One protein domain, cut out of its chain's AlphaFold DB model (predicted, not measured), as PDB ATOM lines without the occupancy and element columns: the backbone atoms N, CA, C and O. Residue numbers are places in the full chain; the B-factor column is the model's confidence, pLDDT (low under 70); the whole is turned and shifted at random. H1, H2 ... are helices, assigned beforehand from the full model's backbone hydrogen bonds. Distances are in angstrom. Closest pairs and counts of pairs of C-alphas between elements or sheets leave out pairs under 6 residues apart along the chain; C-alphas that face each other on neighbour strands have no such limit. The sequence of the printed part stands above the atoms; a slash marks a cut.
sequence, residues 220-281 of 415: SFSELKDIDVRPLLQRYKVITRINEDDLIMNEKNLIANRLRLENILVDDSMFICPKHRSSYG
ATOM      1  N   SER A 220     -79.058  -7.863 -25.742       93.38
ATOM      2  CA  SER A 220     -79.908  -9.031 -25.969       93.38
ATOM      3  C   SER A 220     -80.138  -9.791 -24.659       93.38
ATOM      4  O   SER A 220     -79.300  -9.790 -23.756       93.38
ATOM      5  N   PHE A 221     -81.285 -10.448 -24.530       92.06
ATOM      6  CA  PHE A 221     -81.656 -11.191 -23.331       92.06
ATOM      7  C   PHE A 221     -80.676 -12.340 -23.048       92.06
ATOM      8  O   PHE A 221     -80.379 -12.643 -21.892       92.06
ATOM      9  N   SER A 222     -80.116 -12.934 -24.103       91.06
ATOM     10  CA  SER A 222     -79.053 -13.943 -24.026       91.06
ATOM     11  C   SER A 222     -77.710 -13.405 -23.516       91.06
ATOM     12  O   SER A 222     -76.967 -14.157 -22.888       91.06
ATOM     13  N   GLU A 223     -77.405 -12.121 -23.725       92.19
ATOM     14  CA  GLU A 223     -76.175 -11.465 -23.249       92.19
ATOM     15  C   GLU A 223     -76.283 -10.911 -21.820       92.19
ATOM     16  O   GLU A 223     -75.286 -10.432 -21.260       92.19
ATOM     17  N   LEU A 224     -77.474 -10.952 -21.211       90.56
ATOM     18  CA  LEU A 224     -77.629 -10.590 -19.808       90.56
ATOM     19  C   LEU A 224     -76.788 -11.527 -18.950       90.56
ATOM     20  O   LEU A 224     -76.936 -12.748 -18.978       90.56
ATOM     21  N   LYS A 225     -75.883 -10.932 -18.179       85.56
ATOM     22  CA  LYS A 225     -74.947 -11.685 -17.356       85.56
ATOM     23  C   LYS A 225     -75.684 -12.360 -16.205       85.56
ATOM     24  O   LYS A 225     -76.586 -11.775 -15.604       85.56
ATOM     25  N   ASP A 226     -75.189 -13.527 -15.812       86.25
ATOM     26  CA  ASP A 226     -75.585 -14.226 -14.588       86.25
ATOM     27  C   ASP A 226     -75.034 -13.530 -13.328       86.25
ATOM     28  O   ASP A 226     -74.356 -14.136 -12.501       86.25
ATOM     29  N   ILE A 227     -75.256 -12.219 -13.197       87.06
ATOM     30  CA  ILE A 227     -74.842 -11.465 -12.014       87.06
ATOM     31  C   ILE A 227     -75.897 -11.662 -10.936       87.06
ATOM     32  O   ILE A 227     -77.076 -11.396 -11.172       87.06
ATOM     33  N   ASP A 228     -75.451 -12.064  -9.747       87.88
ATOM     34  CA  ASP A 228     -76.298 -12.139  -8.565       87.88
ATOM     35  C   ASP A 228     -76.806 -10.745  -8.177       87.88
ATOM     36  O   ASP A 228     -76.044  -9.866  -7.767       87.88
ATOM     37  N   VAL A 229     -78.112 -10.540  -8.340       90.69
ATOM     38  CA  VAL A 229     -78.792  -9.274  -8.041       90.69
ATOM     39  C   VAL A 229     -79.309  -9.216  -6.604       90.69
ATOM     40  O   VAL A 229     -79.728  -8.145  -6.159       90.69
ATOM     41  N   ARG A 230     -79.241 -10.314  -5.838       87.50
ATOM     42  CA  ARG A 230     -79.744 -10.360  -4.455       87.50
ATOM     43  C   ARG A 230     -79.107  -9.303  -3.549       87.50
ATOM     44  O   ARG A 230     -79.870  -8.648  -2.842       87.50
ATOM     45  N   PRO A 231     -77.783  -9.031  -3.587       88.12
ATOM     46  CA  PRO A 231     -77.195  -7.975  -2.758       88.12
ATOM     47  C   PRO A 231     -77.774  -6.586  -3.061       88.12
ATOM     48  O   PRO A 231     -77.951  -5.771  -2.156       88.12
ATOM     49  N   LEU A 232     -78.101  -6.315  -4.331       85.06
ATOM     50  CA  LEU A 232     -78.732  -5.060  -4.743       85.06
ATOM     51  C   LEU A 232     -80.179  -4.998  -4.250       85.06
ATOM     52  O   LEU A 232     -80.562  -4.026  -3.602       85.06
ATOM     53  N   LEU A 233     -80.966  -6.047  -4.494       84.75
ATOM     54  CA  LEU A 233     -82.369  -6.107  -4.073       84.75
ATOM     55  C   LEU A 233     -82.520  -6.026  -2.546       84.75
ATOM     56  O   LEU A 233     -83.409  -5.328  -2.056       84.75
ATOM     57  N   GLN A 234     -81.618  -6.657  -1.787       86.25
ATOM     58  CA  GLN A 234     -81.551  -6.543  -0.326       86.25
ATOM     59  C   GLN A 234     -81.224  -5.116   0.118       86.25
ATOM     60  O   GLN A 234     -81.871  -4.587   1.023       86.25
ATOM     61  N   ARG A 235     -80.255  -4.457  -0.534       87.19
ATOM     62  CA  ARG A 235     -79.876  -3.069  -0.221       87.19
ATOM     63  C   ARG A 235     -81.046  -2.099  -0.385       87.19
ATOM     64  O   ARG A 235     -81.185  -1.178   0.417       87.19
ATOM     65  N   TYR A 236     -81.893  -2.323  -1.388       82.50
ATOM     66  CA  TYR A 236     -83.100  -1.529  -1.629       82.50
ATOM     67  C   TYR A 236     -84.334  -2.026  -0.860       82.50
ATOM     68  O   TYR A 236     -85.416  -1.478  -1.049       82.50
ATOM     69  N   LYS A 237     -84.186  -3.028   0.021       85.94
ATOM     70  CA  LYS A 237     -85.278  -3.651   0.793       85.94
ATOM     71  C   LYS A 237     -86.425  -4.181  -0.085       85.94
ATOM     72  O   LYS A 237     -87.564  -4.228   0.363       85.94
ATOM     73  N   VAL A 238     -86.121  -4.576  -1.325       79.56
ATOM     74  CA  VAL A 238     -87.095  -5.178  -2.253       79.56
ATOM     75  C   VAL A 238     -87.399  -6.618  -1.845       79.56
ATOM     76  O   VAL A 238     -88.537  -7.056  -1.947       79.56
ATOM     77  N   ILE A 239     -86.389  -7.331  -1.342       79.94
ATOM     78  CA  ILE A 239     -86.513  -8.691  -0.813       79.94
ATOM     79  C   ILE A 239     -86.101  -8.693   0.661       79.94
ATOM     80  O   ILE A 239     -85.107  -8.064   1.035       79.94
ATOM     81  N   THR A 240     -86.881  -9.359   1.516       69.44
ATOM     82  CA  THR A 240     -86.675  -9.362   2.979       69.44
ATOM     83  C   THR A 240     -86.005 -10.637   3.491       69.44
ATOM     84  O   THR A 240     -85.456 -10.633   4.593       69.44
ATOM     85  N   ARG A 241     -86.013 -11.723   2.708       65.56
ATOM     86  CA  ARG A 241     -85.484 -13.036   3.103       65.56
ATOM     87  C   ARG A 241     -84.637 -13.655   1.997       65.56
ATOM     88  O   ARG A 241     -84.958 -13.555   0.825       65.56
ATOM     89  N   ILE A 242     -83.561 -14.330   2.401       62.75
ATOM     90  CA  ILE A 242     -82.588 -14.976   1.501       62.75
ATOM     91  C   ILE A 242     -83.196 -16.187   0.764       62.75
ATOM     92  O   ILE A 242     -82.694 -16.549  -0.293       62.75
ATOM     93  N   ASN A 243     -84.280 -16.777   1.287       60.19
ATOM     94  CA  ASN A 243     -84.709 -18.134   0.922       60.19
ATOM     95  C   ASN A 243     -86.009 -18.213   0.100       60.19
ATOM     96  O   ASN A 243     -86.385 -19.306  -0.305       60.19
ATOM     97  N   GLU A 244     -86.734 -17.110  -0.097       56.00
ATOM     98  CA  GLU A 244     -88.018 -17.135  -0.826       56.00
ATOM     99  C   GLU A 244     -87.834 -16.863  -2.334       56.00
ATOM    100  O   GLU A 244     -88.695 -17.217  -3.134       56.00
ATOM    101  N   ASP A 245     -86.656 -16.375  -2.740       63.34
ATOM    102  CA  ASP A 245     -86.369 -15.909  -4.100       63.34
ATOM    103  C   ASP A 245     -85.197 -16.653  -4.765       63.34
ATOM    104  O   ASP A 245     -84.415 -16.070  -5.520       63.34
ATOM    105  N   ASP A 246     -85.088 -17.969  -4.556       63.78
ATOM    106  CA  ASP A 246     -84.135 -18.826  -5.293       63.78
ATOM    107  C   ASP A 246     -84.372 -18.793  -6.822       63.78
ATOM    108  O   ASP A 246     -83.530 -19.214  -7.616       63.78
ATOM    109  N   LEU A 247     -85.513 -18.251  -7.263       66.75
ATOM    110  CA  LEU A 247     -85.837 -18.001  -8.667       66.75
ATOM    111  C   LEU A 247     -85.309 -16.649  -9.187       66.75
ATOM    112  O   LEU A 247     -85.328 -16.432 -10.395       66.75
ATOM    113  N   ILE A 248     -84.812 -15.752  -8.324       71.38
ATOM    114  CA  ILE A 248     -84.317 -14.398  -8.656       71.38
ATOM    115  C   ILE A 248     -82.795 -14.314  -8.428       71.38
ATOM    116  O   ILE A 248     -82.248 -13.350  -7.895       71.38
ATOM    117  N   MET A 249     -82.082 -15.374  -8.797       80.94
ATOM    118  CA  MET A 249     -80.644 -15.487  -8.527       80.94
ATOM    119  C   MET A 249     -79.780 -14.674  -9.480       80.94
ATOM    120  O   MET A 249     -78.627 -14.411  -9.174       80.94
ATOM    121  N   ASN A 250     -80.307 -14.290 -10.638       89.44
ATOM    122  CA  ASN A 250     -79.580 -13.492 -11.605       89.44
ATOM    123  C   ASN A 250     -80.501 -12.458 -12.255       89.44
ATOM    124  O   ASN A 250     -81.730 -12.553 -12.233       89.44
ATOM    125  N   GLU A 251     -79.874 -11.448 -12.840       89.75
ATOM    126  CA  GLU A 251     -80.554 -10.411 -13.607       89.75
ATOM    127  C   GLU A 251     -81.476 -10.978 -14.693       89.75
ATOM    128  O   GLU A 251     -82.613 -10.519 -14.834       89.75
ATOM    129  N   LYS A 252     -81.002 -11.992 -15.423       93.12
ATOM    130  CA  LYS A 252     -81.765 -12.653 -16.484       93.12
ATOM    131  C   LYS A 252     -83.101 -13.180 -15.950       93.12
ATOM    132  O   LYS A 252     -84.152 -12.869 -16.505       93.12
ATOM    133  N   ASN A 253     -83.089 -13.892 -14.828       91.94
ATOM    134  CA  ASN A 253     -84.284 -14.456 -14.212       91.94
ATOM    135  C   ASN A 253     -85.181 -13.383 -13.593       91.94
ATOM    136  O   ASN A 253     -86.398 -13.502 -13.693       91.94
ATOM    137  N   LEU A 254     -84.620 -12.322 -12.998       90.69
ATOM    138  CA  LEU A 254     -85.431 -11.212 -12.488       90.69
ATOM    139  C   LEU A 254     -86.253 -10.581 -13.617       90.69
ATOM    140  O   LEU A 254     -87.461 -10.392 -13.468       90.69
ATOM    141  N   ILE A 255     -85.607 -10.276 -14.744       91.56
ATOM    142  CA  ILE A 255     -86.293  -9.679 -15.890       91.56
ATOM    143  C   ILE A 255     -87.275 -10.682 -16.500       91.56
ATOM    144  O   ILE A 255     -88.421 -10.313 -16.749       91.56
ATOM    145  N   ALA A 256     -86.889 -11.953 -16.665       93.12
ATOM    146  CA  ALA A 256     -87.805 -12.969 -17.178       93.12
ATOM    147  C   ALA A 256     -89.046 -13.147 -16.303       93.12
ATOM    148  O   ALA A 256     -90.149 -13.243 -16.831       93.12
ATOM    149  N   ASN A 257     -88.893 -13.171 -14.981       90.94
ATOM    150  CA  ASN A 257     -90.018 -13.321 -14.065       90.94
ATOM    151  C   ASN A 257     -90.957 -12.117 -14.151       90.94
ATOM    152  O   ASN A 257     -92.167 -12.304 -14.219       90.94
ATOM    153  N   ARG A 258     -90.423 -10.891 -14.229       90.19
ATOM    154  CA  ARG A 258     -91.252  -9.688 -14.401       90.19
ATOM    155  C   ARG A 258     -91.974  -9.662 -15.744       90.19
ATOM    156  O   ARG A 258     -93.158  -9.368 -15.776       90.19
ATOM    157  N   LEU A 259     -91.300 -10.027 -16.831       91.31
ATOM    158  CA  LEU A 259     -91.933 -10.136 -18.147       91.31
ATOM    159  C   LEU A 259     -93.029 -11.213 -18.165       91.31
ATOM    160  O   LEU A 259     -94.105 -10.983 -18.706       91.31
ATOM    161  N   ARG A 260     -92.798 -12.357 -17.513       91.62
ATOM    162  CA  ARG A 260     -93.805 -13.422 -17.383       91.62
ATOM    163  C   ARG A 260     -95.026 -12.995 -16.576       91.62
ATOM    164  O   ARG A 260     -96.124 -13.407 -16.928       91.62
ATOM    165  N   LEU A 261     -94.856 -12.177 -15.533       88.81
ATOM    166  CA  LEU A 261     -95.984 -11.611 -14.775       88.81
ATOM    167  C   LEU A 261     -96.873 -10.719 -15.653       88.81
ATOM    168  O   LEU A 261     -98.084 -10.694 -15.465       88.81
ATOM    169  N   GLU A 262     -96.287 -10.070 -16.658       90.62
ATOM    170  CA  GLU A 262     -97.000  -9.285 -17.673       90.62
ATOM    171  C   GLU A 262     -97.514 -10.144 -18.852       90.62
ATOM    172  O   GLU A 262     -97.934  -9.610 -19.877       90.62
ATOM    173  N   ASN A 263     -97.474 -11.480 -18.741       93.31
ATOM    174  CA  ASN A 263     -97.803 -12.439 -19.808       93.31
ATOM    175  C   ASN A 263     -96.980 -12.264 -21.096       93.31
ATOM    176  O   ASN A 263     -97.438 -12.582 -22.195       93.31
ATOM    177  N   ILE A 264     -95.743 -11.784 -20.972       90.69
ATOM    178  CA  ILE A 264     -94.829 -11.623 -22.099       90.69
ATOM    179  C   ILE A 264     -93.927 -12.855 -22.165       90.69
ATOM    180  O   ILE A 264     -93.185 -13.168 -21.229       90.69
ATOM    181  N   LEU A 265     -93.972 -13.545 -23.306       92.31
ATOM    182  CA  LEU A 265     -93.085 -14.664 -23.592       92.31
ATOM    183  C   LEU A 265     -91.670 -14.148 -23.866       92.31
ATOM    184  O   LEU A 265     -91.464 -13.299 -24.729       92.31
ATOM    185  N   VAL A 266     -90.706 -14.653 -23.100       93.00
ATOM    186  CA  VAL A 266     -89.313 -14.207 -23.164       93.00
ATOM    187  C   VAL A 266     -88.536 -15.091 -24.127       93.00
ATOM    188  O   VAL A 266     -88.425 -16.294 -23.891       93.00
ATOM    189  N   ASP A 267     -87.991 -14.483 -25.176       93.94
ATOM    190  CA  ASP A 267     -87.060 -15.105 -26.119       93.94
ATOM    191  C   ASP A 267     -85.634 -14.589 -25.854       93.94
ATOM    192  O   ASP A 267     -85.427 -13.418 -25.524       93.94
ATOM    193  N   ASP A 268     -84.636 -15.452 -26.025       91.38
ATOM    194  CA  ASP A 268     -83.216 -15.106 -25.954       91.38
ATOM    195  C   ASP A 268     -82.805 -14.062 -27.014       91.38
ATOM    196  O   ASP A 268     -81.783 -13.382 -26.842       91.38
ATOM    197  N   SER A 269     -83.606 -13.891 -28.075       93.38
ATOM    198  CA  SER A 269     -83.434 -12.844 -29.091       93.38
ATOM    199  C   SER A 269     -84.022 -11.479 -28.711       93.38
ATOM    200  O   SER A 269     -83.873 -10.524 -29.478       93.38
ATOM    201  N   MET A 270     -84.725 -11.356 -27.579       93.12
ATOM    202  CA  MET A 270     -85.303 -10.075 -27.159       93.12
ATOM    203  C   MET A 270     -84.207  -9.081 -26.787       93.12
ATOM    204  O   MET A 270     -83.225  -9.439 -26.148       93.12
ATOM    205  N   PHE A 271     -84.393  -7.812 -27.137       93.44
ATOM    206  CA  PHE A 271     -83.485  -6.737 -26.749       93.44
ATOM    207  C   PHE A 271     -84.119  -5.884 -25.660       93.44
ATOM    208  O   PHE A 271     -85.260  -5.443 -25.785       93.44
ATOM    209  N   ILE A 272     -83.360  -5.618 -24.601       91.19
ATOM    210  CA  ILE A 272     -83.798  -4.766 -23.498       91.19
ATOM    211  C   ILE A 272     -82.948  -3.507 -23.511       91.19
ATOM    212  O   ILE A 272     -81.720  -3.550 -23.389       91.19
ATOM    213  N   CYS A 273     -83.612  -2.362 -23.659       90.69
ATOM    214  CA  CYS A 273     -82.930  -1.083 -23.563       90.69
ATOM    215  C   CYS A 273     -82.662  -0.718 -22.088       90.69
ATOM    216  O   CYS A 273     -83.384  -1.167 -21.187       90.69
ATOM    217  N   PRO A 274     -81.665   0.141 -21.813       85.38
ATOM    218  CA  PRO A 274     -81.335   0.578 -20.456       85.38
ATOM    219  C   PRO A 274     -82.530   1.135 -19.669       85.38
ATOM    220  O   PRO A 274     -82.676   0.856 -18.484       85.38
ATOM    221  N   LYS A 275     -83.436   1.861 -20.339       85.88
ATOM    222  CA  LYS A 275     -84.636   2.428 -19.709       85.88
ATOM    223  C   LYS A 275     -85.586   1.340 -19.194       85.88
ATOM    224  O   LYS A 275     -86.057   1.436 -18.063       85.88
ATOM    225  N   HIS A 276     -85.817   0.283 -19.977       87.56
ATOM    226  CA  HIS A 276     -86.628  -0.858 -19.533       87.56
ATOM    227  C   HIS A 276     -85.932  -1.627 -18.418       87.56
ATOM    228  O   HIS A 276     -86.565  -1.966 -17.422       87.56
ATOM    229  N   ARG A 277     -84.614  -1.808 -18.515       86.62
ATOM    230  CA  ARG A 277     -83.809  -2.418 -17.453       86.62
ATOM    231  C   ARG A 277     -84.020  -1.707 -16.109       86.62
ATOM    232  O   ARG A 277     -84.334  -2.361 -15.119       86.62
ATOM    233  N   SER A 278     -83.982  -0.375 -16.093       84.06
ATOM    234  CA  SER A 278     -84.269   0.408 -14.885       84.06
ATOM    235  C   SER A 278     -85.723   0.303 -14.420       84.06
ATOM    236  O   SER A 278     -85.955   0.267 -13.212       84.06
ATOM    237  N   SER A 279     -86.699   0.188 -15.331       85.06
ATOM    238  CA  SER A 279     -88.107  -0.052 -14.952       85.06
ATOM    239  C   SER A 279     -88.310  -1.393 -14.231       85.06
ATOM    240  O   SER A 279     -89.157  -1.509 -13.348       85.06
ATOM    241  N   TYR A 280     -87.442  -2.376 -14.493       83.88
ATOM    242  CA  TYR A 280     -87.392  -3.638 -13.752       83.88
ATOM    243  C   TYR A 280     -86.644  -3.540 -12.411       83.88
ATOM    244  O   TYR A 280     -86.315  -4.558 -11.804       83.88
ATOM    245  N   GLY A 281     -86.384  -2.328 -11.912       82.06
ATOM    246  CA  GLY A 281     -85.673  -2.099 -10.652       82.06
ATOM    247  C   GLY A 281     -84.170  -2.373 -10.733       82.06
ATOM    248  O   GLY A 281     -83.485  -2.338  -9.714       82.06
TER     249      GLY A 281
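What this domain is: This is residues 220 to 281 of the 415 residues of the protein "Hypothetical protein" of Adineta steineri (UniProt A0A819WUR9). With little regular structure, this is mostly loop: H2 lies across the middle, H3 is near one side of it, and H1 with the loop of residues 240 to 247 makes one end of the long axis. Residues 262 to 273 loop round the other end, beyond H2. The printed part has 62 residues with three named helices, H1, H2, H3, and no named strand; the class is all helix, with 23 residues in named elements. It is compact, with a radius of gyration of the C-alphas of 11.6 A, and only just elongated, spanning 32 by 21 by 19 A.

How they stand to each other: H2, residues 251 to 261, and H3, residues 274 to 279, are close but not clearly touching; their closest C-alphas, of Ile 255 and Arg 277, are 7.8 A apart. They run the same way at a steep tilt of 56 degrees. H1, residues 230 to 235, is apart from both. In H1, H2 and H3 every O i to N i+4 pair is within hydrogen-bond range.

Where its parts are: H2 is 15.5 A long, from C-alpha 251 at (-80.554, -10.411, -13.607) to C-alpha 261 at (-95.984, -11.611, -14.775). H1 measures 8.4 A and H3 8.7 A; H3 ends at C-alpha 279, (-88.107, -0.052, -14.952).

The domain as a whole: The C-alphas farthest apart, of Thr 240 and Ser 269, are 32.4 A apart. The printed part has no cut. Both links are long, 15 residues from H1 to H2 and 12 from H2 to H3. Mean pLDDT of the printed part is 85.2; residues 240 to 247 are under 70.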